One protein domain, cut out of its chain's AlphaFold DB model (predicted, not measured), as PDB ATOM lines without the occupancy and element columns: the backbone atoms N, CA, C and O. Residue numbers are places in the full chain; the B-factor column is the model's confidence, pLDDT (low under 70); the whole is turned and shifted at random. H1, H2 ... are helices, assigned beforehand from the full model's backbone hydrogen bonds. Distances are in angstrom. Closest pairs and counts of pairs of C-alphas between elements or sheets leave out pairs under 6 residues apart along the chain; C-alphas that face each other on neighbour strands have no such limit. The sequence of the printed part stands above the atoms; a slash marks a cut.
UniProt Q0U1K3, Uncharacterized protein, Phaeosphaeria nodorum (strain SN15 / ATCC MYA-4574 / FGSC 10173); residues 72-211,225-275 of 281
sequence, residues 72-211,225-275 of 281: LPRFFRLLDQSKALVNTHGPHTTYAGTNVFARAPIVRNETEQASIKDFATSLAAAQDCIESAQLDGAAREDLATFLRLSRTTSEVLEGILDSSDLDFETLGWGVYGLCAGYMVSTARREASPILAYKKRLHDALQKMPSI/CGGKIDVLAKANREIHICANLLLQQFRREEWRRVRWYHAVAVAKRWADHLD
ATOM      1  N   LEU A  72      20.607 -14.092  -2.157       92.44
ATOM      2  CA  LEU A  72      21.194 -15.258  -1.492       92.44
ATOM      3  C   LEU A  72      20.701 -16.607  -2.041       92.44
ATOM      4  O   LEU A  72      21.551 -17.425  -2.396       92.44
ATOM      5  N   PRO A  73      19.385 -16.870  -2.176       93.25
ATOM      6  CA  PRO A  73      18.899 -18.063  -2.872       93.25
ATOM      7  C   PRO A  73      19.522 -18.251  -4.259       93.25
ATOM      8  O   PRO A  73      20.012 -19.338  -4.578       93.25
ATOM      9  N   ARG A  74      19.612 -17.167  -5.043       94.00
ATOM     10  CA  ARG A  74      20.258 -17.181  -6.361       94.00
ATOM     11  C   ARG A  74      21.733 -17.581  -6.268       94.00
ATOM     12  O   ARG A  74      22.177 -18.414  -7.060       94.00
ATOM     13  N   PHE A  75      22.479 -17.029  -5.307       96.19
ATOM     14  CA  PHE A  75      23.880 -17.390  -5.053       96.19
ATOM     15  C   PHE A  75      24.050 -18.883  -4.758       96.19
ATOM     16  O   PHE A  75      24.858 -19.542  -5.413       96.19
ATOM     17  N   PHE A  76      23.278 -19.434  -3.817       95.31
ATOM     18  CA  PHE A  76      23.384 -20.849  -3.446       95.31
ATOM     19  C   PHE A  76      22.979 -21.778  -4.592       95.31
ATOM     20  O   PHE A  76      23.691 -22.743  -4.871       95.31
ATOM     21  N   ARG A  77      21.913 -21.445  -5.331       96.00
ATOM     22  CA  ARG A  77      21.507 -22.204  -6.521       96.00
ATOM     23  C   ARG A  77      22.607 -22.225  -7.583       96.00
ATOM     24  O   ARG A  77      22.922 -23.292  -8.104       96.00
ATOM     25  N   LEU A  78      23.206 -21.073  -7.896       97.38
ATOM     26  CA  LEU A  78      24.318 -20.987  -8.852       97.38
ATOM     27  C   LEU A  78      25.545 -21.757  -8.355       97.38
ATOM     28  O   LEU A  78      26.200 -22.434  -9.141       97.38
ATOM     29  N   LEU A  79      25.837 -21.696  -7.055       97.62
ATOM     30  CA  LEU A  79      26.938 -22.438  -6.453       97.62
ATOM     31  C   LEU A  79      26.745 -23.950  -6.613       97.62
ATOM     32  O   LEU A  79      27.688 -24.652  -6.985       97.62
ATOM     33  N   ASP A  80      25.540 -24.452  -6.362       96.88
ATOM     34  CA  ASP A  80      25.229 -25.875  -6.500       96.88
ATOM     35  C   ASP A  80      25.212 -26.318  -7.966       96.88
ATOM     36  O   ASP A  80      25.771 -27.367  -8.287       96.88
ATOM     37  N   GLN A  81      24.693 -25.484  -8.874       97.38
ATOM     38  CA  GLN A  81      24.787 -25.709 -10.321       97.38
ATOM     39  C   GLN A  81      26.246 -25.789 -10.786       97.38
ATOM     40  O   GLN A  81      26.631 -26.745 -11.456       97.38
ATOM     41  N   SER A  82      27.091 -24.836 -10.388       97.81
ATOM     42  CA  SER A  82      28.514 -24.835 -10.736       97.81
ATOM     43  C   SER A  82      29.253 -26.054 -10.180       97.81
ATOM     44  O   SER A  82      30.083 -26.634 -10.878       97.81
ATOM     45  N   LYS A  83      28.953 -26.489  -8.949       96.62
ATOM     46  CA  LYS A  83      29.517 -27.735  -8.402       96.62
ATOM     47  C   LYS A  83      29.044 -28.959  -9.181       96.62
ATOM     48  O   LYS A  83      29.853 -29.843  -9.446       96.62
ATOM     49  N   ALA A  84      27.764 -29.013  -9.551       95.38
ATOM     50  CA  ALA A  84      27.216 -30.101 -10.353       95.38
ATOM     51  C   ALA A  84      27.916 -30.198 -11.715       95.38
ATOM     52  O   ALA A  84      28.305 -31.293 -12.103       95.38
ATOM     53  N   LEU A  85      28.186 -29.070 -12.385       95.44
ATOM     54  CA  LEU A  85      28.953 -29.055 -13.637       95.44
ATOM     55  C   LEU A  85      30.345 -29.681 -13.475       95.44
ATOM     56  O   LEU A  85      30.738 -30.509 -14.293       95.44
ATOM     57  N   VAL A  86      31.074 -29.333 -12.408       95.56
ATOM     58  CA  VAL A  86      32.409 -29.904 -12.134       95.56
ATOM     59  C   VAL A  86      32.330 -31.385 -11.744       95.56
ATOM     60  O   VAL A  86      33.205 -32.168 -12.108       95.56
ATOM     61  N   ASN A  87      31.277 -31.804 -11.036       93.12
ATOM     62  CA  ASN A  87      31.047 -33.220 -10.731       93.12
ATOM     63  C   ASN A  87      30.800 -34.035 -12.008       93.12
ATOM     64  O   ASN A  87      31.407 -35.088 -12.181       93.12
ATOM     65  N   THR A  88      29.953 -33.535 -12.910       93.00
ATOM     66  CA  THR A  88      29.559 -34.239 -14.139       93.00
ATOM     67  C   THR A  88      30.671 -34.248 -15.187       93.00
ATOM     68  O   THR A  88      30.885 -35.250 -15.864       93.00
ATOM     69  N   HIS A  89      31.378 -33.131 -15.360       93.00
ATOM     70  CA  HIS A  89      32.330 -32.954 -16.463       93.00
ATOM     71  C   HIS A  89      33.798 -33.025 -16.034       93.00
ATOM     72  O   HIS A  89      34.679 -32.981 -16.890       93.00
ATOM     73  N   GLY A  90      34.071 -33.158 -14.735       92.56
ATOM     74  CA  GLY A  90      35.420 -33.053 -14.191       92.56
ATOM     75  C   GLY A  90      35.904 -31.600 -14.082       92.56
ATOM     76  O   GLY A  90      35.139 -30.663 -14.322       92.56
ATOM     77  N   PRO A  91      37.172 -31.391 -13.685       94.31
ATOM     78  CA  PRO A  91      37.738 -30.054 -13.561       94.31
ATOM     79  C   PRO A  91      37.864 -29.378 -14.928       94.31
ATOM     80  O   PRO A  91      38.477 -29.919 -15.850       94.31
ATOM     81  N   HIS A  92      37.330 -28.166 -15.049       95.38
ATOM     82  CA  HIS A  92      37.525 -27.346 -16.240       95.38
ATOM     83  C   HIS A  92      38.957 -26.809 -16.305       95.38
ATOM     84  O   HIS A  92      39.590 -26.522 -15.286       95.38
ATOM     85  N   THR A  93      39.465 -26.674 -17.525       95.69
ATOM     86  CA  THR A  93      40.829 -26.228 -17.833       95.69
ATOM     87  C   THR A  93      40.806 -25.295 -19.042       95.69
ATOM     88  O   THR A  93      39.751 -25.003 -19.601       95.69
ATOM     89  N   THR A  94      41.972 -24.829 -19.471       95.00
ATOM     90  CA  THR A  94      42.156 -24.193 -20.775       95.00
ATOM     91  C   THR A  94      42.866 -25.132 -21.746       95.00
ATOM     92  O   THR A  94      43.578 -26.053 -21.324       95.00
ATOM     93  N   TYR A  95      42.683 -24.926 -23.054       92.69
ATOM     94  CA  TYR A  95      43.527 -25.600 -24.045       92.69
ATOM     95  C   TYR A  95      44.977 -25.121 -23.916       92.69
ATOM     96  O   TYR A  95      45.233 -23.938 -23.679       92.69
ATOM     97  N   ALA A  96      45.926 -26.038 -24.107       90.94
ATOM     98  CA  ALA A  96      47.350 -25.770 -23.941       90.94
ATOM     99  C   ALA A  96      47.806 -24.555 -24.769       90.94
ATOM    100  O   ALA A  96      47.599 -24.502 -25.979       90.94
ATOM    101  N   GLY A  97      48.431 -23.578 -24.103       91.75
ATOM    102  CA  GLY A  97      48.924 -22.352 -24.740       91.75
ATOM    103  C   GLY A  97      47.839 -21.340 -25.121       91.75
ATOM    104  O   GLY A  97      48.136 -20.379 -25.824       91.75
ATOM    105  N   THR A  98      46.597 -21.531 -24.670       94.38
ATOM    106  CA  THR A  98      45.478 -20.633 -24.970       94.38
ATOM    107  C   THR A  98      44.695 -20.268 -23.710       94.38
ATOM    108  O   THR A  98      44.807 -20.922 -22.673       94.38
ATOM    109  N   ASN A  99      43.823 -19.270 -23.850       94.50
ATOM    110  CA  ASN A  99      42.820 -18.900 -22.852       94.50
ATOM    111  C   ASN A  99      41.404 -19.333 -23.283       94.50
ATOM    112  O   ASN A  99      40.410 -18.698 -22.926       94.50
ATOM    113  N   VAL A 100      41.300 -20.384 -24.099       95.94
ATOM    114  CA  VAL A 100      40.008 -20.956 -24.487       95.94
ATOM    115  C   VAL A 100      39.605 -21.974 -23.427       95.94
ATOM    116  O   VAL A 100      40.347 -22.923 -23.156       95.94
ATOM    117  N   PHE A 101      38.444 -21.750 -22.820       97.06
ATOM    118  CA  PHE A 101      37.896 -22.557 -21.740       97.06
ATOM    119  C   PHE A 101      37.409 -23.908 -22.271       97.06
ATOM    120  O   PHE A 101      36.728 -23.982 -23.295       97.06
ATOM    121  N   ALA A 102      37.745 -24.982 -21.565       96.12
ATOM    122  CA  ALA A 102      37.461 -26.346 -21.978       96.12
ATOM    123  C   ALA A 102      37.041 -27.216 -20.787       96.12
ATOM    124  O   ALA A 102      37.517 -27.064 -19.659       96.12
ATOM    125  N   ARG A 103      36.155 -28.180 -21.056       94.50
ATOM    126  CA  ARG A 103      35.864 -29.284 -20.131       94.50
ATOM    127  C   ARG A 103      37.053 -30.246 -20.082       94.50
ATOM    128  O   ARG A 103      37.858 -30.278 -21.015       94.50
ATOM    129  N   ALA A 104      37.150 -31.049 -19.023       86.94
ATOM    130  CA  ALA A 104      38.137 -32.121 -18.990       86.94
ATOM    131  C   ALA A 104      37.928 -33.071 -20.191       86.94
ATOM    132  O   ALA A 104      36.785 -33.384 -20.533       86.94
ATOM    133  N   PRO A 105      39.006 -33.559 -20.831       79.00
ATOM    134  CA  PRO A 105      38.894 -34.474 -21.968       79.00
ATOM    135  C   PRO A 105      38.357 -35.853 -21.566       79.00
ATOM    136  O   PRO A 105      37.869 -36.596 -22.413       79.00
ATOM    137  N   ILE A 106      38.457 -36.204 -20.281       76.81
ATOM    138  CA  ILE A 106      38.002 -37.478 -19.732       76.81
ATOM    139  C   ILE A 106      36.832 -37.189 -18.798       76.81
ATOM    140  O   ILE A 106      36.982 -36.460 -17.817       76.81
ATOM    141  N   VAL A 107      35.675 -37.774 -19.114       74.88
ATOM    142  CA  VAL A 107      34.486 -37.715 -18.261       74.88
ATOM    143  C   VAL A 107      34.808 -38.406 -16.937       74.88
ATOM    144  O   VAL A 107      35.351 -39.513 -16.916       74.88
ATOM    145  N   ARG A 108      34.511 -37.724 -15.828       76.62
ATOM    146  CA  ARG A 108      34.756 -38.242 -14.481       76.62
ATOM    147  C   ARG A 108      33.880 -39.470 -14.232       76.62
ATOM    148  O   ARG A 108      32.753 -39.539 -14.712       76.62
ATOM    149  N   ASN A 109      34.391 -40.428 -13.464       78.00
ATOM    150  CA  ASN A 109      33.583 -41.555 -13.013       78.00
ATOM    151  C   ASN A 109      32.468 -41.036 -12.085       78.00
ATOM    152  O   ASN A 109      32.766 -40.344 -11.111       78.00
ATOM    153  N   GLU A 110      31.206 -41.363 -12.377       75.00
ATOM    154  CA  GLU A 110      30.018 -40.813 -11.692       75.00
ATOM    155  C   GLU A 110      30.010 -41.081 -10.178       75.00
ATOM    156  O   GLU A 110      29.344 -40.388  -9.411       75.00
ATOM    157  N   THR A 111      30.777 -42.072  -9.727       78.50
ATOM    158  CA  THR A 111      30.888 -42.451  -8.317       78.50
ATOM    159  C   THR A 111      31.774 -41.520  -7.489       78.50
ATOM    160  O   THR A 111      31.706 -41.554  -6.261       78.50
ATOM    161  N   GLU A 112      32.632 -40.708  -8.115       83.19
ATOM    162  CA  GLU A 112      33.599 -39.868  -7.404       83.19
ATOM    163  C   GLU A 112      33.171 -38.400  -7.378       83.19
ATOM    164  O   GLU A 112      33.218 -37.704  -8.391       83.19
ATOM    165  N   GLN A 113      32.845 -37.887  -6.193       87.94
ATOM    166  CA  GLN A 113      32.531 -36.469  -6.000       87.94
ATOM    167  C   GLN A 113      33.760 -35.581  -6.260       87.94
ATOM    168  O   GLN A 113      34.878 -35.929  -5.867       87.94
ATOM    169  N   ALA A 114      33.563 -34.423  -6.899       89.50
ATOM    170  CA  ALA A 114      34.634 -33.471  -7.164       89.50
ATOM    171  C   ALA A 114      35.270 -32.967  -5.872       89.50
ATOM    172  O   ALA A 114      34.592 -32.596  -4.908       89.50
ATOM    173  N   SER A 115      36.600 -32.929  -5.866       94.50
ATOM    174  CA  SER A 115      37.331 -32.369  -4.742       94.50
ATOM    175  C   SER A 115      37.176 -30.846  -4.716       94.50
ATOM    176  O   SER A 115      36.932 -30.195  -5.734       94.50
ATOM    177  N   ILE A 116      37.400 -30.243  -3.547       95.31
ATOM    178  CA  ILE A 116      37.456 -28.778  -3.410       95.31
ATOM    179  C   ILE A 116      38.501 -28.178  -4.366       95.31
ATOM    180  O   ILE A 116      38.301 -27.093  -4.911       95.31
ATOM    181  N   LYS A 117      39.603 -28.905  -4.592       96.00
ATOM    182  CA  LYS A 117      40.666 -28.508  -5.513       96.00
ATOM    183  C   LYS A 117      40.160 -28.453  -6.955       96.00
ATOM    184  O   LYS A 117      40.430 -27.468  -7.626       96.00
ATOM    185  N   ASP A 118      39.382 -29.442  -7.391       95.62
ATOM    186  CA  ASP A 118      38.820 -29.484  -8.750       95.62
ATOM    187  C   ASP A 118      37.887 -28.296  -9.004       95.62
ATOM    188  O   ASP A 118      37.969 -27.635 -10.044       95.62
ATOM    189  N   PHE A 119      37.045 -27.967  -8.020       97.19
ATOM    190  CA  PHE A 119      36.162 -26.805  -8.098       97.19
ATOM    191  C   PHE A 119      36.951 -25.489  -8.142       97.19
ATOM    192  O   PHE A 119      36.682 -24.626  -8.977       97.19
ATOM    193  N   ALA A 120      37.970 -25.345  -7.288       97.12
ATOM    194  CA  ALA A 120      38.831 -24.166  -7.275       97.12
ATOM    195  C   ALA A 120      39.620 -23.999  -8.587       97.12
ATOM    196  O   ALA A 120      39.715 -22.882  -9.097       97.12
ATOM    197  N   THR A 121      40.142 -25.093  -9.152       96.56
ATOM    198  CA  THR A 121      40.822 -25.105 -10.456       96.56
ATOM    199  C   THR A 121      39.877 -24.680 -11.577       96.56
ATOM    200  O   THR A 121      40.249 -23.831 -12.382       96.56
ATOM    201  N   SER A 122      38.641 -25.184 -11.579       97.62
ATOM    202  CA  SER A 122      37.636 -24.835 -12.594       97.62
ATOM    203  C   SER A 122      37.272 -23.348 -12.549       97.62
ATOM    204  O   SER A 122      37.242 -22.683 -13.583       97.62
ATOM    205  N   LEU A 123      37.073 -22.794 -11.346       98.12
ATOM    206  CA  LEU A 123      36.833 -21.359 -11.162       98.12
ATOM    207  C   LEU A 123      38.038 -20.504 -11.573       98.12
ATOM    208  O   LEU A 123      37.851 -19.427 -12.132       98.12
ATOM    209  N   ALA A 124      39.264 -20.961 -11.305       96.88
ATOM    210  CA  ALA A 124      40.473 -20.254 -11.722       96.88
ATOM    211  C   ALA A 124      40.606 -20.223 -13.252       96.88
ATOM    212  O   ALA A 124      40.815 -19.148 -13.809       96.88
ATOM    213  N   ALA A 125      40.404 -21.362 -13.923       96.88
ATOM    214  CA  ALA A 125      40.396 -21.439 -15.382       96.88
ATOM    215  C   ALA A 125      39.308 -20.535 -15.983       96.88
ATOM    216  O   ALA A 125      39.575 -19.776 -16.907       96.88
ATOM    217  N   ALA A 126      38.098 -20.550 -15.414       97.56
ATOM    218  CA  ALA A 126      37.000 -19.704 -15.868       97.56
ATOM    219  C   ALA A 126      37.321 -18.203 -15.723       97.56
ATOM    220  O   ALA A 126      37.054 -17.420 -16.636       97.56
ATOM    221  N   GLN A 127      37.945 -17.808 -14.609       97.38
ATOM    222  CA  GLN A 127      38.392 -16.434 -14.377       97.38
ATOM    223  C   GLN A 127      39.474 -16.000 -15.370       97.38
ATOM    224  O   GLN A 127      39.412 -14.882 -15.874       97.38
ATOM    225  N   ASP A 128      40.436 -16.872 -15.676       95.50
ATOM    226  CA  ASP A 128      41.512 -16.575 -16.629       95.50
ATOM    227  C   ASP A 128      40.983 -16.463 -18.083       95.50
ATOM    228  O   ASP A 128      41.585 -15.789 -18.920       95.50
ATOM    229  N   CYS A 129      39.820 -17.055 -18.378       96.56
ATOM    230  CA  CYS A 129      39.180 -17.046 -19.698       96.56
ATOM    231  C   CYS A 129      38.180 -15.903 -19.943       96.56
ATOM    232  O   CYS A 129      37.726 -15.752 -21.077       96.56
ATOM    233  N   ILE A 130      37.817 -15.102 -18.931       93.81
ATOM    234  CA  ILE A 130      36.699 -14.136 -19.019       93.81
ATOM    235  C   ILE A 130      36.840 -13.109 -20.152       93.81
ATOM    236  O   ILE A 130      35.847 -12.737 -20.772       93.81
ATOM    237  N   GLU A 131      38.061 -12.661 -20.434       92.94
ATOM    238  CA  GLU A 131      38.351 -11.661 -21.473       92.94
ATOM    239  C   GLU A 131      38.678 -12.290 -22.836       92.94
ATOM    240  O   GLU A 131      38.889 -11.581 -23.818       92.94
ATOM    241  N   SER A 132      38.738 -13.619 -22.917       93.94
ATOM    242  CA  SER A 132      39.175 -14.328 -24.121       93.94
ATOM    243  C   SER A 132      37.996 -14.763 -24.983       93.94
ATOM    244  O   SER A 132      36.950 -15.162 -24.468       93.94
ATOM    245  N   ALA A 133      38.177 -14.732 -26.305       93.50
ATOM    246  CA  ALA A 133      37.189 -15.255 -27.243       93.50
ATOM    247  C   ALA A 133      36.974 -16.756 -27.002       93.50
ATOM    248  O   ALA A 133      37.931 -17.525 -26.919       93.50
ATOM    249  N   GLN A 134      35.711 -17.160 -26.888       95.69
ATOM    250  CA  GLN A 134      35.320 -18.547 -26.655       95.69
ATOM    251  C   GLN A 134      34.641 -19.112 -27.896       95.69
ATOM    252  O   GLN A 134      33.912 -18.401 -28.587       95.69
ATOM    253  N   LEU A 135      34.867 -20.396 -28.154       92.88
ATOM    254  CA  LEU A 135      34.143 -21.130 -29.185       92.88
ATOM    255  C   LEU A 135      32.712 -21.415 -28.720       92.88
ATOM    256  O   LEU A 135      32.457 -21.569 -27.524       92.88
ATOM    257  N   ASP A 136      31.783 -21.508 -29.665       94.38
ATOM    258  CA  ASP A 136      30.426 -21.952 -29.362       94.38
ATOM    259  C   ASP A 136      30.415 -23.410 -28.896       94.38
ATOM    260  O   ASP A 136      31.145 -24.258 -29.412       94.38
ATOM    261  N   GLY A 137      29.575 -23.698 -27.902       94.25
ATOM    262  CA  GLY A 137      29.384 -25.042 -27.373       94.25
ATOM    263  C   GLY A 137      29.240 -25.087 -25.857       94.25
ATOM    264  O   GLY A 137      29.187 -24.070 -25.165       94.25
ATOM    265  N   ALA A 138      29.218 -26.307 -25.331       94.94
ATOM    266  CA  ALA A 138      28.868 -26.573 -23.940       94.94
ATOM    267  C   ALA A 138      29.869 -25.980 -22.921       94.94
ATOM    268  O   ALA A 138      29.486 -25.571 -21.831       94.94
ATOM    269  N   ALA A 139      31.153 -25.860 -23.281       95.38
ATOM    270  CA  ALA A 139      32.141 -25.202 -22.421       95.38
ATOM    271  C   ALA A 139      31.852 -23.695 -22.249       95.38
ATOM    272  O   ALA A 139      32.036 -23.152 -21.161       95.38
ATOM    273  N   ARG A 140      31.344 -23.020 -23.290       96.31
ATOM    274  CA  ARG A 140      30.951 -21.605 -23.221       96.31
ATOM    275  C   ARG A 140      29.739 -21.399 -22.309       96.31
ATOM    276  O   ARG A 140      29.687 -20.407 -21.584       96.31
ATOM    277  N   GLU A 141      28.789 -22.330 -22.316       96.88
ATOM    278  CA  GLU A 141      27.630 -22.319 -21.410       96.88
ATOM    279  C   GLU A 141      28.046 -22.523 -19.943       96.88
ATOM    280  O   GLU A 141      27.586 -21.796 -19.054       96.88
ATOM    281  N   ASP A 142      28.982 -23.442 -19.687       97.50
ATOM    282  CA  ASP A 142      29.562 -23.638 -18.353       97.50
ATOM    283  C   ASP A 142      30.278 -22.369 -17.873       97.50
ATOM    284  O   ASP A 142      30.062 -21.917 -16.745       97.50
ATOM    285  N   LEU A 143      31.083 -21.745 -18.745       97.38
ATOM    286  CA  LEU A 143      31.751 -20.477 -18.449       97.38
ATOM    287  C   LEU A 143      30.737 -19.383 -18.098       97.38
ATOM    288  O   LEU A 143      30.925 -18.670 -17.112       97.38
ATOM    289  N   ALA A 144      29.641 -19.271 -18.853       97.31
ATOM    290  CA  ALA A 144      28.571 -18.324 -18.553       97.31
ATOM    291  C   ALA A 144      27.944 -18.579 -17.169       97.31
ATOM    292  O   ALA A 144      27.625 -17.628 -16.453       97.31
ATOM    293  N   THR A 145      27.824 -19.842 -16.756       97.81
ATOM    294  CA  THR A 145      27.348 -20.211 -15.414       97.81
ATOM    295  C   THR A 145      28.337 -19.778 -14.329       97.81
ATOM    296  O   THR A 145      27.930 -19.128 -13.363       97.81
ATOM    297  N   PHE A 146      29.637 -20.045 -14.500       98.06
ATOM    298  CA  PHE A 146      30.669 -19.587 -13.558       98.06
ATOM    299  C   PHE A 146      30.746 -18.056 -13.469       98.06
ATOM    300  O   PHE A 146      30.910 -17.509 -12.378       98.06
ATOM    301  N   LEU A 147      30.555 -17.352 -14.588       97.25
ATOM    302  CA  LEU A 147      30.490 -15.890 -14.619       97.25
ATOM    303  C   LEU A 147      29.300 -15.348 -13.830       97.25
ATOM    304  O   LEU A 147      29.460 -14.410 -13.047       97.25
ATOM    305  N   ARG A 148      28.114 -15.944 -14.003       97.62
ATOM    306  CA  ARG A 148      26.923 -15.587 -13.217       97.62
ATOM    307  C   ARG A 148      27.162 -15.820 -11.730       97.62
ATOM    308  O   ARG A 148      26.886 -14.920 -10.943       97.62
ATOM    309  N   LEU A 149      27.738 -16.968 -11.356       98.00
ATOM    310  CA  LEU A 149      28.122 -17.245  -9.971       98.00
ATOM    311  C   LEU A 149      29.071 -16.167  -9.437       98.00
ATOM    312  O   LEU A 149      28.831 -15.639  -8.355       98.00
ATOM    313  N   SER A 150      30.120 -15.807 -10.180       97.44
ATOM    314  CA  SER A 150      31.077 -14.790  -9.737       97.44
ATOM    315  C   SER A 150      30.430 -13.418  -9.552       97.44
ATOM    316  O   SER A 150      30.725 -12.759  -8.559       97.44
ATOM    317  N   ARG A 151      29.568 -12.975 -10.476       96.81
ATOM    318  CA  ARG A 151      28.871 -11.681 -10.358       96.81
ATOM    319  C   ARG A 151      27.965 -11.654  -9.133       96.81
ATOM    320  O   ARG A 151      28.117 -10.781  -8.286       96.81
ATOM    321  N   THR A 152      27.127 -12.680  -8.986       97.00
ATOM    322  CA  THR A 152      26.243 -12.813  -7.824       97.00
ATOM    323  C   THR A 152      27.039 -12.952  -6.520       97.00
ATOM    324  O   THR A 152      26.619 -12.448  -5.487       97.00
ATOM    325  N   THR A 153      28.226 -13.568  -6.544       97.56
ATOM    326  CA  THR A 153      29.124 -13.616  -5.375       97.56
ATOM    327  C   THR A 153      29.572 -12.220  -4.954       97.56
ATOM    328  O   THR A 153      29.523 -11.906  -3.767       97.56
ATOM    329  N   SER A 154      30.002 -11.380  -5.900       96.44
ATOM    330  CA  SER A 154      30.396  -9.998  -5.604       96.44
ATOM    331  C   SER A 154      29.225  -9.193  -5.045       96.44
ATOM    332  O   SER A 154      29.390  -8.508  -4.044       96.44
ATOM    333  N   GLU A 155      28.034  -9.334  -5.628       95.94
ATOM    334  CA  GLU A 155      26.809  -8.701  -5.122       95.94
ATOM    335  C   GLU A 155      26.492  -9.143  -3.686       95.94
ATOM    336  O   GLU A 155      26.193  -8.301  -2.843       95.94
ATOM    337  N   VAL A 156      26.594 -10.445  -3.372       95.38
ATOM    338  CA  VAL A 156      26.384 -10.961  -2.003       95.38
ATOM    339  C   VAL A 156      27.402 -10.371  -1.033       95.38
ATOM    340  O   VAL A 156      27.032  -9.975   0.069       95.38
ATOM    341  N   LEU A 157      28.679 -10.309  -1.425       96.00
ATOM    342  CA  LEU A 157      29.723  -9.720  -0.589       96.00
ATOM    343  C   LEU A 157      29.418  -8.252  -0.284       96.00
ATOM    344  O   LEU A 157      29.497  -7.862   0.876       96.00
ATOM    345  N   GLU A 158      29.044  -7.459  -1.289       95.88
ATOM    346  CA  GLU A 158      28.688  -6.052  -1.084       95.88
ATOM    347  C   GLU A 158      27.429  -5.900  -0.229       95.88
ATOM    348  O   GLU A 158      27.451  -5.145   0.736       95.88
ATOM    349  N   GLY A 159      26.378  -6.684  -0.492       94.50
ATOM    350  CA  GLY A 159      25.149  -6.649   0.303       94.50
ATOM    351  C   GLY A 159      25.390  -6.964   1.783       94.50
ATOM    352  O   GLY A 159      24.873  -6.270   2.659       94.50
ATOM    353  N   ILE A 160      26.232  -7.961   2.079       94.44
ATOM    354  CA  ILE A 160      26.631  -8.278   3.458       94.44
ATOM    355  C   ILE A 160      27.458  -7.135   4.061       94.44
ATOM    356  O   ILE A 160      27.220  -6.739   5.201       94.44
ATOM    357  N   LEU A 161      28.420  -6.583   3.321       94.62
ATOM    358  CA  LEU A 161      29.264  -5.492   3.816       94.62
ATOM    359  C   LEU A 161      28.470  -4.206   4.085       94.62
ATOM    360  O   LEU A 161      28.792  -3.495   5.036       94.62
ATOM    361  N   ASP A 162      27.432  -3.931   3.299       93.50
ATOM    362  CA  ASP A 162      26.580  -2.751   3.457       93.50
ATOM    363  C   ASP A 162      25.611  -2.892   4.642       93.50
ATOM    364  O   ASP A 162      25.350  -1.906   5.332       93.50
ATOM    365  N   SER A 163      25.149  -4.112   4.952       88.88
ATOM    366  CA  SER A 163      24.332  -4.379   6.152       88.88
ATOM    367  C   SER A 163      25.075  -4.104   7.468       88.88
ATOM    368  O   SER A 163      24.457  -3.753   8.466       88.88
ATOM    369  N   SER A 164      26.414  -4.179   7.461       74.38
ATOM    370  CA  SER A 164      27.285  -3.969   8.632       74.38
ATOM    371  C   SER A 164      27.041  -4.917   9.822       74.38
ATOM    372  O   SER A 164      27.503  -4.631  10.926       74.38
ATOM    373  N   ASP A 165      26.400  -6.070   9.606       88.62
ATOM    374  CA  ASP A 165      26.042  -7.016  10.678       88.62
ATOM    375  C   ASP A 165      27.187  -7.956  11.111       88.62
ATOM    376  O   ASP A 165      27.041  -8.756  12.035       88.62
ATOM    377  N   LEU A 166      28.356  -7.867  10.467       92.00
ATOM    378  CA  LEU A 166      29.522  -8.679  10.816       92.00
ATOM    379  C   LEU A 166      30.297  -8.075  11.990       92.00
ATOM    380  O   LEU A 166      30.725  -6.918  11.954       92.00
ATOM    381  N   ASP A 167      30.596  -8.900  12.991       93.06
ATOM    382  CA  ASP A 167      31.555  -8.530  14.022       93.06
ATOM    383  C   ASP A 167      32.974  -8.388  13.432       93.06
ATOM    384  O   ASP A 167      33.314  -8.948  12.382       93.06
ATOM    385  N   PHE A 168      33.834  -7.621  14.111       92.94
ATOM    386  CA  PHE A 168      35.168  -7.322  13.586       92.94
ATOM    387  C   PHE A 168      36.021  -8.576  13.363       92.94
ATOM    388  O   PHE A 168      36.809  -8.592  12.417       92.94
ATOM    389  N   GLU A 169      35.876  -9.623  14.180       92.81
ATOM    390  CA  GLU A 169      36.646 -10.854  14.002       92.81
ATOM    391  C   GLU A 169      36.210 -11.590  12.727       92.81
ATOM    392  O   GLU A 169      37.062 -11.911  11.889       92.81
ATOM    393  N   THR A 170      34.903 -11.785  12.522       94.75
ATOM    394  CA  THR A 170      34.375 -12.439  11.311       94.75
ATOM    395  C   THR A 170      34.677 -11.643  10.044       94.75
ATOM    396  O   THR A 170      35.105 -12.221   9.032       94.75
ATOM    397  N   LEU A 171      34.531 -10.313  10.095       96.06
ATOM    398  CA  LEU A 171      34.926  -9.422   9.005       96.06
ATOM    399  C   LEU A 171      36.420  -9.581   8.694       96.06
ATOM    400  O   LEU A 171      36.805  -9.804   7.544       96.06
ATOM    401  N   GLY A 172      37.269  -9.503   9.718       96.38
ATOM    402  CA  GLY A 172      38.717  -9.560   9.561       96.38
ATOM    403  C   GLY A 172      39.200 -10.889   8.978       96.38
ATOM    404  O   GLY A 172      40.000 -10.883   8.038       96.38
ATOM    405  N   TRP A 173      38.692 -12.027   9.459       96.56
ATOM    406  CA  TRP A 173      39.039 -13.339   8.897       96.56
ATOM    407  C   TRP A 173      38.535 -13.523   7.466       96.56
ATOM    408  O   TRP A 173      39.252 -14.106   6.644       96.56
ATOM    409  N   GLY A 174      37.346 -13.010   7.141       97.25
ATOM    410  CA  GLY A 174      36.828 -13.026   5.773       97.25
ATOM    411  C   GLY A 174      37.705 -12.213   4.822       97.25
ATOM    412  O   GLY A 174      38.166 -12.739   3.808       97.25
ATOM    413  N   VAL A 175      38.053 -10.977   5.196       97.81
ATOM    414  CA  VAL A 175      38.956 -10.119   4.405       97.81
ATOM    415  C   VAL A 175      40.346 -10.739   4.268       97.81
ATOM    416  O   VAL A 175      40.916 -10.744   3.176       97.81
ATOM    417  N   TYR A 176      40.881 -11.349   5.327       97.38
ATOM    418  CA  TYR A 176      42.140 -12.087   5.242       97.38
ATOM    419  C   TYR A 176      42.054 -13.281   4.269       97.38
ATOM    420  O   TYR A 176      42.995 -13.534   3.509       97.38
ATOM    421  N   GLY A 177      40.914 -13.979   4.242       96.75
ATOM    422  CA  GLY A 177      40.611 -15.045   3.284       96.75
ATOM    423  C   GLY A 177      40.568 -14.559   1.832       96.75
ATOM    424  O   GLY A 177      41.140 -15.214   0.957       96.75
ATOM    425  N   LEU A 178      39.985 -13.383   1.582       97.19
ATOM    426  CA  LEU A 178      40.008 -12.720   0.270       97.19
ATOM    427  C   LEU A 178      41.445 -12.362  -0.140       97.19
ATOM    428  O   LEU A 178      41.870 -12.658  -1.258       97.19
ATOM    429  N   CYS A 179      42.251 -11.833   0.790       96.25
ATOM    430  CA  CYS A 179      43.673 -11.560   0.557       96.25
ATOM    431  C   CYS A 179      44.505 -12.815   0.245       96.25
ATOM    432  O   CYS A 179      45.625 -12.693  -0.262       96.25
ATOM    433  N   ALA A 180      44.056 -14.015   0.618       94.50
ATOM    434  CA  ALA A 180      44.741 -15.257   0.259       94.50
ATOM    435  C   ALA A 180      44.580 -15.585  -1.233       94.50
ATOM    436  O   ALA A 180      45.516 -16.107  -1.831       94.50
ATOM    437  N   GLY A 181      43.449 -15.197  -1.829       93.88
ATOM    438  CA  GLY A 181      43.175 -15.326  -3.258       93.88
ATOM    439  C   GLY A 181      43.600 -14.123  -4.095       93.88
ATOM    440  O   GLY A 181      43.256 -14.067  -5.269       93.88
ATOM    441  N   TYR A 182      44.292 -13.134  -3.530       94.56
ATOM    442  CA  TYR A 182      44.607 -11.908  -4.255       94.56
ATOM    443  C   TYR A 182      45.734 -12.106  -5.287       94.56
ATOM    444  O   TYR A 182      46.861 -12.471  -4.946       94.56
ATOM    445  N   MET A 183      45.443 -11.814  -6.553       91.94
ATOM    446  CA  MET A 183      46.359 -11.906  -7.688       91.94
ATOM    447  C   MET A 183      47.249 -10.663  -7.754       91.94
ATOM    448  O   MET A 183      46.812  -9.593  -8.183       91.94
ATOM    449  N   VAL A 184      48.516 -10.779  -7.345       85.31
ATOM    450  CA  VAL A 184      49.503  -9.685  -7.415       85.31
ATOM    451  C   VAL A 184      49.951  -9.463  -8.865       85.31
ATOM    452  O   VAL A 184      50.251 -10.405  -9.586       85.31
ATOM    453  N   SER A 185      49.984  -8.203  -9.301       78.31
ATOM    454  CA  SER A 185      50.368  -7.818 -10.657       78.31
ATOM    455  C   SER A 185      51.880  -7.725 -10.666       78.31
ATOM    456  O   SER A 185      52.460  -6.948  -9.910       78.31
ATOM    457  N   THR A 186      52.512  -8.518 -11.520       68.94
ATOM    458  CA  THR A 186      53.968  -8.551 -11.681       68.94
ATOM    459  C   THR A 186      54.528  -7.240 -12.239       68.94
ATOM    460  O   THR A 186      55.709  -6.959 -12.053       68.94
ATOM    461  N   ALA A 187      53.685  -6.407 -12.863       65.69
ATOM    462  CA  ALA A 187      54.079  -5.143 -13.484       65.69
ATOM    463  C   ALA A 187      54.382  -4.021 -12.474       65.69
ATOM    464  O   ALA A 187      55.126  -3.095 -12.791       65.69
ATOM    465  N   ARG A 188      53.851  -4.091 -11.246       59.19
ATOM    466  CA  ARG A 188      54.172  -3.139 -10.172       59.19
ATOM    467  C   ARG A 188      54.968  -3.855  -9.089       59.19
ATOM    468  O   ARG A 188      54.408  -4.396  -8.145       59.19
ATOM    469  N   ARG A 189      56.296  -3.825  -9.234       50.66
ATOM    470  CA  ARG A 189      57.290  -4.312  -8.254       50.66
ATOM    471  C   ARG A 189      57.295  -3.553  -6.919       50.66
ATOM    472  O   ARG A 189      58.111  -3.856  -6.055       50.66
ATOM    473  N   GLU A 190      56.406  -2.587  -6.730       54.69
ATOM    474  CA  GLU A 190      56.166  -2.000  -5.419       54.69
ATOM    475  C   GLU A 190      55.444  -3.042  -4.569       54.69
ATOM    476  O   GLU A 190      54.309  -3.417  -4.864       54.69
ATOM    477  N   ALA A 191      56.126  -3.549  -3.539       56.88
ATOM    478  CA  ALA A 191      55.551  -4.423  -2.528       56.88
ATOM    479  C   ALA A 191      54.205  -3.839  -2.070       56.88
ATOM    480  O   ALA A 191      54.152  -2.826  -1.374       56.88
ATOM    481  N   SER A 192      53.124  -4.441  -2.569       69.75
ATOM    482  CA  SER A 192      51.805  -3.818  -2.589       69.75
ATOM    483  C   SER A 192      51.374  -3.440  -1.168       69.75
ATOM    484  O   SER A 192      51.505  -4.282  -0.274       69.75
ATOM    485  N   PRO A 193      50.804  -2.238  -0.941       86.69
ATOM    486  CA  PRO A 193      50.192  -1.851   0.335       86.69
ATOM    487  C   PRO A 193      49.282  -2.942   0.918       86.69
ATOM    488  O   PRO A 193      49.208  -3.116   2.132       86.69
ATOM    489  N   ILE A 194      48.678  -3.759   0.049       89.25
ATOM    490  CA  ILE A 194      47.886  -4.941   0.398       89.25
ATOM    491  C   ILE A 194      48.664  -5.942   1.250       89.25
ATOM    492  O   ILE A 194      48.110  -6.452   2.214       89.25
ATOM    493  N   LEU A 195      49.930  -6.239   0.943       90.75
ATOM    494  CA  LEU A 195      50.726  -7.184   1.735       90.75
ATOM    495  C   LEU A 195      51.017  -6.628   3.132       90.75
ATOM    496  O   LEU A 195      50.949  -7.372   4.111       90.75
ATOM    497  N   ALA A 196      51.283  -5.323   3.232       92.50
ATOM    498  CA  ALA A 196      51.481  -4.654   4.514       92.50
ATOM    499  C   ALA A 196      50.193  -4.666   5.355       92.50
ATOM    500  O   ALA A 196      50.232  -5.055   6.524       92.50
ATOM    501  N   TYR A 197      49.047  -4.320   4.762       95.25
ATOM    502  CA  TYR A 197      47.751  -4.363   5.445       95.25
ATOM    503  C   TYR A 197      47.316  -5.789   5.784       95.25
ATOM    504  O   TYR A 197      46.843  -6.020   6.889       95.25
ATOM    505  N   LYS A 198      47.552  -6.765   4.901       95.69
ATOM    506  CA  LYS A 198      47.295  -8.190   5.159       95.69
ATOM    507  C   LYS A 198      48.089  -8.686   6.364       95.69
ATOM    508  O   LYS A 198      47.535  -9.384   7.209       95.69
ATOM    509  N   LYS A 199      49.377  -8.330   6.451       95.75
ATOM    510  CA  LYS A 199      50.224  -8.686   7.596       95.75
ATOM    511  C   LYS A 199      49.697  -8.050   8.882       95.75
ATOM    512  O   LYS A 199      49.480  -8.763   9.854       95.75
ATOM    513  N   ARG A 200      49.430  -6.739   8.869       96.81
ATOM    514  CA  ARG A 200      48.881  -6.014  10.029       96.81
ATOM    515  C   ARG A 200      47.537  -6.577  10.486       96.81
ATOM    516  O   ARG A 200      47.341  -6.771  11.682       96.81
ATOM    517  N   LEU A 201      46.652  -6.899   9.542       97.31
ATOM    518  CA  LEU A 201      45.365  -7.535   9.806       97.31
ATOM    519  C   LEU A 201      45.553  -8.893  10.489       97.31
ATOM    520  O   LEU A 201      44.943  -9.140  11.522       97.31
ATOM    521  N   HIS A 202      46.434  -9.746   9.962       96.38
ATOM    522  CA  HIS A 202      46.742 -11.036  10.580       96.38
ATOM    523  C   HIS A 202      47.305 -10.880  11.996       96.38
ATOM    524  O   HIS A 202      46.836 -11.537  12.921       96.38
ATOM    525  N   ASP A 203      48.267  -9.977  12.190       95.88
ATOM    526  CA  ASP A 203      48.873  -9.718  13.500       95.88
ATOM    527  C   ASP A 203      47.851  -9.175  14.515       95.88
ATOM    528  O   ASP A 203      47.999  -9.391  15.719       95.88
ATOM    529  N   ALA A 204      46.826  -8.456  14.051       95.69
ATOM    530  CA  ALA A 204      45.717  -7.996  14.880       95.69
ATOM    531  C   ALA A 204      44.735  -9.133  15.206       95.69
ATOM    532  O   ALA A 204      44.381  -9.303  16.371       95.69
ATOM    533  N   LEU A 205      44.376  -9.963  14.223       94.94
ATOM    534  CA  LEU A 205      43.517 -11.138  14.409       94.94
ATOM    535  C   LEU A 205      44.127 -12.159  15.375       94.94
ATOM    536  O   LEU A 205      43.428 -12.698  16.221       94.94
ATOM    537  N   GLN A 206      45.444 -12.373  15.330       92.94
ATOM    538  CA  GLN A 206      46.140 -13.271  16.264       92.94
ATOM    539  C   GLN A 206      46.115 -12.783  17.725       92.94
ATOM    540  O   GLN A 206      46.388 -13.561  18.639       92.94
ATOM    541  N   LYS A 207      45.812 -11.500  17.965       90.69
ATOM    542  CA  LYS A 207      45.642 -10.936  19.315       90.69
ATOM    543  C   LYS A 207      44.208 -11.057  19.820       90.69
ATOM    544  O   LYS A 207      43.981 -10.816  21.005       90.69
ATOM    545  N   MET A 208      43.264 -11.411  18.947       85.12
ATOM    546  CA  MET A 208      41.890 -11.671  19.350       85.12
ATOM    547  C   MET A 208      41.832 -12.961  20.177       85.12
ATOM    548  O   MET A 208      42.580 -13.910  19.918       85.12
ATOM    549  N   PRO A 209      40.981 -13.012  21.209       77.31
ATOM    550  CA  PRO A 209      40.828 -14.189  22.031       77.31
ATOM    551  C   PRO A 209      40.049 -15.202  21.202       77.31
ATOM    552  O   PRO A 209      38.833 -15.103  21.086       77.31
ATOM    553  N   SER A 210      40.742 -16.161  20.589       60.19
ATOM    554  CA  SER A 210      40.040 -17.156  19.788       60.19
ATOM    555  C   SER A 210      39.098 -17.952  20.691       60.19
ATOM    556  O   SER A 210      39.513 -18.481  21.727       60.19
ATOM    557  N   ILE A 211      37.834 -18.071  20.278       53.88
ATOM    558  CA  ILE A 211      36.799 -18.876  20.957       53.88
ATOM    559  C   ILE A 211      37.266 -20.331  21.176       53.88
ATOM    560  O   ILE A 211      36.833 -21.000  22.110       53.88
ATOM    561  N   CYS A 225      43.540  -6.450  34.602       53.25
ATOM    562  CA  CYS A 225      42.300  -6.449  33.816       53.25
ATOM    563  C   CYS A 225      42.232  -5.272  32.821       53.25
ATOM    564  O   CYS A 225      41.702  -5.448  31.727       53.25
ATOM    565  N   GLY A 226      42.835  -4.117  33.145       61.78
ATOM    566  CA  GLY A 226      42.900  -2.958  32.241       61.78
ATOM    567  C   GLY A 226      43.701  -3.235  30.963       61.78
ATOM    568  O   GLY A 226      43.209  -3.013  29.862       61.78
ATOM    569  N   GLY A 227      44.881  -3.852  31.091       70.69
ATOM    570  CA  GLY A 227      45.749  -4.124  29.941       70.69
ATOM    571  C   GLY A 227      45.138  -5.077  28.908       70.69
ATOM    572  O   GLY A 227      45.418  -4.955  27.719       70.69
ATOM    573  N   LYS A 228      44.266  -6.006  29.324       76.62
ATOM    574  CA  LYS A 228      43.582  -6.916  28.387       76.62
ATOM    575  C   LYS A 228      42.534  -6.188  27.548       76.62
ATOM    576  O   LYS A 228      42.472  -6.417  26.345       76.62
ATOM    577  N   ILE A 229      41.745  -5.306  28.162       82.12
ATOM    578  CA  ILE A 229      40.715  -4.528  27.458       82.12
ATOM    579  C   ILE A 229      41.372  -3.583  26.447       82.12
ATOM    580  O   ILE A 229      40.948  -3.543  25.291       82.12
ATOM    581  N   ASP A 230      42.461  -2.916  26.832       85.56
ATOM    582  CA  ASP A 230      43.202  -2.013  25.944       85.56
ATOM    583  C   ASP A 230      43.798  -2.745  24.732       85.56
ATOM    584  O   ASP A 230      43.755  -2.244  23.604       85.56
ATOM    585  N   VAL A 231      44.323  -3.959  24.936       87.00
ATOM    586  CA  VAL A 231      44.850  -4.800  23.848       87.00
ATOM    587  C   VAL A 231      43.742  -5.209  22.877       87.00
ATOM    588  O   VAL A 231      43.951  -5.121  21.665       87.00
ATOM    589  N   LEU A 232      42.566  -5.599  23.380       88.00
ATOM    590  CA  LEU A 232      41.416  -5.970  22.549       88.00
ATOM    591  C   LEU A 232      40.851  -4.776  21.779       88.00
ATOM    592  O   LEU A 232      40.633  -4.872  20.574       88.00
ATOM    593  N   ALA A 233      40.682  -3.630  22.439       90.50
ATOM    594  CA  ALA A 233      40.229  -2.403  21.792       90.50
ATOM    595  C   ALA A 233      41.192  -1.978  20.671       90.50
ATOM    596  O   ALA A 233      40.764  -1.617  19.571       90.50
ATOM    597  N   LYS A 234      42.505  -2.086  20.916       93.06
ATOM    598  CA  LYS A 234      43.532  -1.810  19.907       93.06
ATOM    599  C   LYS A 234      43.498  -2.814  18.752       93.06
ATOM    600  O   LYS A 234      43.636  -2.393  17.607       93.06
ATOM    601  N   ALA A 235      43.315  -4.105  19.031       93.69
ATOM    602  CA  ALA A 235      43.200  -5.140  18.003       93.69
ATOM    603  C   ALA A 235      41.955  -4.927  17.129       93.69
ATOM    604  O   ALA A 235      42.091  -4.862  15.912       93.69
ATOM    605  N   ASN A 236      40.785  -4.701  17.733       94.38
ATOM    606  CA  ASN A 236      39.539  -4.391  17.024       94.38
ATOM    607  C   ASN A 236      39.683  -3.171  16.113       94.38
ATOM    608  O   ASN A 236      39.312  -3.218  14.941       94.38
ATOM    609  N   ARG A 237      40.281  -2.088  16.626       95.81
ATOM    610  CA  ARG A 237      40.549  -0.888  15.828       95.81
ATOM    611  C   ARG A 237      41.455  -1.192  14.636       95.81
ATOM    612  O   ARG A 237      41.191  -0.724  13.533       95.81
ATOM    613  N   GLU A 238      42.520  -1.956  14.855       96.69
ATOM    614  CA  GLU A 238      43.469  -2.315  13.800       96.69
ATOM    615  C   GLU A 238      42.834  -3.226  12.741       96.69
ATOM    616  O   GLU A 238      43.059  -3.012  11.549       96.69
ATOM    617  N   ILE A 239      42.005  -4.189  13.164       97.06
ATOM    618  CA  ILE A 239      41.216  -5.046  12.274       97.06
ATOM    619  C   ILE A 239      40.289  -4.184  11.424       97.06
ATOM    620  O   ILE A 239      40.352  -4.271  10.203       97.06
ATOM    621  N   HIS A 240      39.498  -3.309  12.046       95.81
ATOM    622  CA  HIS A 240      38.572  -2.430  11.337       95.81
ATOM    623  C   HIS A 240      39.288  -1.550  10.300       95.81
ATOM    624  O   HIS A 240      38.861  -1.480   9.148       95.81
ATOM    625  N   ILE A 241      40.404  -0.914  10.673       97.12
ATOM    626  CA  ILE A 241      41.187  -0.071   9.756       97.12
ATOM    627  C   ILE A 241      41.748  -0.902   8.598       97.12
ATOM    628  O   ILE A 241      41.558  -0.544   7.435       97.12
ATOM    629  N   CYS A 242      42.447  -2.002   8.891       97.75
ATOM    630  CA  CYS A 242      43.112  -2.787   7.852       97.75
ATOM    631  C   CYS A 242      42.101  -3.485   6.937       97.75
ATOM    632  O   CYS A 242      42.308  -3.505   5.726       97.75
ATOM    633  N   ALA A 243      41.008  -4.013   7.495       97.19
ATOM    634  CA  ALA A 243      39.934  -4.632   6.728       97.19
ATOM    635  C   ALA A 243      39.308  -3.630   5.751       97.19
ATOM    636  O   ALA A 243      39.221  -3.925   4.563       97.19
ATOM    637  N   ASN A 244      38.969  -2.419   6.208       96.50
ATOM    638  CA  ASN A 244      38.397  -1.389   5.339       96.50
ATOM    639  C   ASN A 244      39.359  -0.923   4.242       96.50
ATOM    640  O   ASN A 244      38.943  -0.782   3.096       96.50
ATOM    641  N   LEU A 245      40.647  -0.731   4.551       96.69
ATOM    642  CA  LEU A 245      41.646  -0.363   3.537       96.69
ATOM    643  C   LEU A 245      41.800  -1.447   2.460       96.69
ATOM    644  O   LEU A 245      41.960  -1.138   1.280       96.69
ATOM    645  N   LEU A 246      41.732  -2.720   2.856       96.31
ATOM    646  CA  LEU A 246      41.766  -3.852   1.929       96.31
ATOM    647  C   LEU A 246      40.481  -3.943   1.095       96.31
ATOM    648  O   LEU A 246      40.564  -4.106  -0.119       96.31
ATOM    649  N   LEU A 247      39.310  -3.775   1.713       96.38
ATOM    650  CA  LEU A 247      38.020  -3.768   1.016       96.38
ATOM    651  C   LEU A 247      37.915  -2.625   0.004       96.38
ATOM    652  O   LEU A 247      37.498  -2.852  -1.127       96.38
ATOM    653  N   GLN A 248      38.354  -1.416   0.364       95.19
ATOM    654  CA  GLN A 248      38.428  -0.284  -0.567       95.19
ATOM    655  C   GLN A 248      39.291  -0.615  -1.787       95.19
ATOM    656  O   GLN A 248      38.935  -0.266  -2.912       95.19
ATOM    657  N   GLN A 249      40.407  -1.316  -1.578       93.44
ATOM    658  CA  GLN A 249      41.271  -1.746  -2.669       93.44
ATOM    659  C   GLN A 249      40.600  -2.809  -3.550       93.44
ATOM    660  O   GLN A 249      40.679  -2.703  -4.772       93.44
ATOM    661  N   PHE A 250      39.908  -3.792  -2.964       94.31
ATOM    662  CA  PHE A 250      39.161  -4.797  -3.728       94.31
ATOM    663  C   PHE A 250      38.029  -4.174  -4.549       94.31
ATOM    664  O   PHE A 250      37.909  -4.479  -5.733       94.31
ATOM    665  N   ARG A 251      37.270  -3.244  -3.955       94.38
ATOM    666  CA  ARG A 251      36.211  -2.472  -4.625       94.38
ATOM    667  C   ARG A 251      36.748  -1.641  -5.784       94.38
ATOM    668  O   ARG A 251      36.178  -1.658  -6.868       94.38
ATOM    669  N   ARG A 252      37.885  -0.964  -5.587       92.75
ATOM    670  CA  ARG A 252      38.555  -0.176  -6.638       92.75
ATOM    671  C   ARG A 252      38.951  -1.020  -7.850       92.75
ATOM    672  O   ARG A 252      39.024  -0.501  -8.958       92.75
ATOM    673  N   GLU A 253      39.251  -2.292  -7.634       90.75
ATOM    674  CA  GLU A 253      39.620  -3.246  -8.681       90.75
ATOM    675  C   GLU A 253      38.438  -4.127  -9.111       90.75
ATOM    676  O   GLU A 253      38.645  -5.142  -9.781       90.75
ATOM    677  N   GLU A 254      37.215  -3.758  -8.712       90.25
ATOM    678  CA  GLU A 254      35.962  -4.451  -9.031       90.25
ATOM    679  C   GLU A 254      36.018  -5.954  -8.728       90.25
ATOM    680  O   GLU A 254      35.509  -6.776  -9.487       90.25
ATOM    681  N   TRP A 255      36.712  -6.342  -7.651       92.62
ATOM    682  CA  TRP A 255      36.918  -7.738  -7.247       92.62
ATOM    683  C   TRP A 255      37.666  -8.619  -8.262       92.62
ATOM    684  O   TRP A 255      37.965  -9.776  -7.959       92.62
ATOM    685  N   ARG A 256      38.065  -8.087  -9.428       92.44
ATOM    686  CA  ARG A 256      38.675  -8.842 -10.542       92.44
ATOM    687  C   ARG A 256      39.953  -9.567 -10.142       92.44
ATOM    688  O   ARG A 256      40.309 -10.587 -10.726       92.44
ATOM    689  N   ARG A 257      40.654  -9.026  -9.145       93.31
ATOM    690  CA  ARG A 257      41.942  -9.535  -8.660       93.31
ATOM    691  C   ARG A 257      41.821 -10.494  -7.487       93.31
ATOM    692  O   ARG A 257      42.837 -11.008  -7.032       93.31
ATOM    693  N   VAL A 258      40.614 -10.766  -7.003       96.19
ATOM    694  CA  VAL A 258      40.375 -11.834  -6.034       96.19
ATOM    695  C   VAL A 258      40.035 -13.103  -6.808       96.19
ATOM    696  O   VAL A 258      39.146 -13.108  -7.658       96.19
ATOM    697  N   ARG A 259      40.749 -14.197  -6.534       97.31
ATOM    698  CA  ARG A 259      40.431 -15.504  -7.114       97.31
ATOM    699  C   ARG A 259      39.005 -15.904  -6.739       97.31
ATOM    700  O   ARG A 259      38.679 -15.940  -5.550       97.31
ATOM    701  N   TRP A 260      38.183 -16.248  -7.731       97.94
ATOM    702  CA  TRP A 260      36.744 -16.479  -7.543       97.94
ATOM    703  C   TRP A 260      36.422 -17.495  -6.452       97.94
ATOM    704  O   TRP A 260      35.526 -17.260  -5.650       97.94
ATOM    705  N   TYR A 261      37.197 -18.576  -6.344       98.25
ATOM    706  CA  TYR A 261      37.013 -19.560  -5.275       98.25
ATOM    707  C   TYR A 261      37.074 -18.936  -3.869       98.25
ATOM    708  O   TYR A 261      36.251 -19.257  -3.014       98.25
ATOM    709  N   HIS A 262      38.018 -18.020  -3.626       98.00
ATOM    710  CA  HIS A 262      38.141 -17.350  -2.332       98.00
ATOM    711  C   HIS A 262      36.960 -16.419  -2.064       98.00
ATOM    712  O   HIS A 262      36.448 -16.412  -0.947       98.00
ATOM    713  N   ALA A 263      36.504 -15.682  -3.080       98.12
ATOM    714  CA  ALA A 263      35.318 -14.838  -2.972       98.12
ATOM    715  C   ALA A 263      34.072 -15.672  -2.635       98.12
ATOM    716  O   ALA A 263      33.392 -15.382  -1.654       98.12
ATOM    717  N   VAL A 264      33.838 -16.769  -3.364       98.31
ATOM    718  CA  VAL A 264      32.717 -17.701  -3.137       98.31
ATOM    719  C   VAL A 264      32.776 -18.300  -1.732       98.31
ATOM    720  O   VAL A 264      31.767 -18.344  -1.028       98.31
ATOM    721  N   ALA A 265      33.954 -18.752  -1.295       98.06
ATOM    722  CA  ALA A 265      34.126 -19.351   0.023       98.06
ATOM    723  C   ALA A 265      33.865 -18.350   1.159       98.06
ATOM    724  O   ALA A 265      33.274 -18.723   2.171       98.06
ATOM    725  N   VAL A 266      34.295 -17.094   1.003       98.00
ATOM    726  CA  VAL A 266      34.053 -16.033   1.993       98.00
ATOM    727  C   VAL A 266      32.584 -15.622   2.000       98.00
ATOM    728  O   VAL A 266      31.993 -15.609   3.075       98.00
ATOM    729  N   ALA A 267      31.975 -15.399   0.831       97.25
ATOM    730  CA  ALA A 267      30.556 -15.067   0.707       97.25
ATOM    731  C   ALA A 267      29.674 -16.128   1.370       97.25
ATOM    732  O   ALA A 267      28.843 -15.807   2.217       97.25
ATOM    733  N   LYS A 268      29.930 -17.409   1.067       96.44
ATOM    734  CA  LYS A 268      29.228 -18.526   1.704       96.44
ATOM    735  C   LYS A 268      29.397 -18.501   3.223       96.44
ATOM    736  O   LYS A 268      28.417 -18.633   3.939       96.44
ATOM    737  N   ARG A 269      30.627 -18.347   3.725       95.38
ATOM    738  CA  ARG A 269      30.894 -18.375   5.173       95.38
ATOM    739  C   ARG A 269      30.238 -17.215   5.915       95.38
ATOM    740  O   ARG A 269      29.750 -17.424   7.018       95.38
ATOM    741  N   TRP A 270      30.234 -16.017   5.338       95.62
ATOM    742  CA  TRP A 270      29.535 -14.876   5.926       95.62
ATOM    743  C   TRP A 270      28.017 -15.068   5.897       95.62
ATOM    744  O   TRP A 270      27.373 -14.838   6.914       95.62
ATOM    745  N   ALA A 271      27.457 -15.574   4.795       93.94
ATOM    746  CA  ALA A 271      26.034 -15.901   4.715       93.94
ATOM    747  C   ALA A 271      25.619 -16.992   5.721       93.94
ATOM    748  O   ALA A 271      24.578 -16.866   6.360       93.94
ATOM    749  N   ASP A 272      26.441 -18.036   5.891       92.06
ATOM    750  CA  ASP A 272      26.225 -19.082   6.899       92.06
ATOM    751  C   ASP A 272      26.288 -18.496   8.324       92.06
ATOM    752  O   ASP A 272      25.502 -18.886   9.177       92.06
ATOM    753  N   HIS A 273      27.225 -17.575   8.597       91.19
ATOM    754  CA  HIS A 273      27.396 -16.956   9.920       91.19
ATOM    755  C   HIS A 273      26.213 -16.069  10.320       91.19
ATOM    756  O   HIS A 273      25.852 -16.026  11.492       91.19
ATOM    757  N   LEU A 274      25.632 -15.370   9.348       89.69
ATOM    758  CA  LEU A 274      24.489 -14.483   9.544       89.69
ATOM    759  C   LEU A 274      23.137 -15.220   9.455       89.69
ATOM    760  O   LEU A 274      22.098 -14.577   9.523       89.69
ATOM    761  N   ASP A 275      23.132 -16.546   9.261       88.19
ATOM    762  CA  ASP A 275      21.926 -17.375   9.100       88.19
ATOM    763  C   ASP A 275      20.950 -16.906   7.992       88.19
ATOM    764  O   ASP A 275      19.788 -17.316   7.941       88.19
TER     765      ASP A 275
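What this domain is: This is residues 72 to 211 and 225 to 275 of the 281 residues of an uncharacterized protein of Phaeosphaeria nodorum (strain SN15 / ATCC MYA-4574 / FGSC 10173) (UniProt Q0U1K3). Two groups of helices are joined by H7 in the middle: H1, H2 and H3 with a long loop at one end, and the three-helix up-and-down bundle of H4, H5 and H6 at the other. Residues 225 to 230 of the long helix H6 stick out, and so do residues 186 to 191 of the link before H5. The printed part has 191 residues with seven named helices, H1 to H7 in order, and no named strand; the class is all helix. It is compact, with a radius of gyration of the C-alphas of 18.7 A, and elongated, spanning 64 by 40 by 27 A.

Where its parts are: H1, residues 72 to 89, begins with C-alpha 72 at (21.194, -15.258, -1.492) and is 25.7 A long. H2 holds residues 116 to 129. H3, residues 138 to 163, measures 37.7 A. H4 holds residues 168 to 180 and H5 residues 193 to 205. H6, residues 225 to 252, is the longest helix at 41.1 A, with C-alpha 225 at (42.300, -6.449, 33.816). H7, residues 260 to 273, ends with C-alpha 273 at (27.396, -16.956, 9.920).

How they stand to each other: H1 touches H3 at a shallow tilt of 30 degrees, opposite ways, with the closest C-alphas, those of Leu 78 and Leu 149, 5.5 A apart. H2 touches H3 about perpendicular, at 80 degrees, with its residues 123 to 127 alone; the closest C-alphas are those of Ala 126 and Leu 143, 5.9 A. H7 touches H3 with the closest C-alphas at Leu 157 and Ala 267, 5.6 A. H7 touches H2 with residues 260 to 261 alone, the closest C-alphas being those of Ala 120 and Tyr 261, 5.3 A. H7 also touches H4, at a shallow tilt of 15 degrees, opposite ways, with the C-alphas of Gly 174 and Val 266 closest at 5.6 A. H4 and H5 form a helical hairpin, closest at the C-alphas of Tyr 176 and Lys 198, 6.5 A. H5 touches H6 at a shallow tilt of 31 degrees, opposite ways, with the C-alphas of Ala 204 and Ala 235 closest at 4.9 A. H3 is apart from H4, and H6 is apart from H7. Every O i to N i+4 pair is within hydrogen-bond range in H1, H2, H3, H4, H5 and H7; in H6 23 of 24 are.

The domain as a whole: The C-alphas farthest apart, those of Asp 136 and Cys 225, are 66.1 A apart. Residues 212 to 224 are not printed, and C-alphas 211 and 225 are 18.7 A apart across the cut. The links H1 to H2 and H4 to H5 are long. Mean pLDDT of the printed part is 91.4; residues 186 to 192, 210 to 211 and 225 to 226 are under 70.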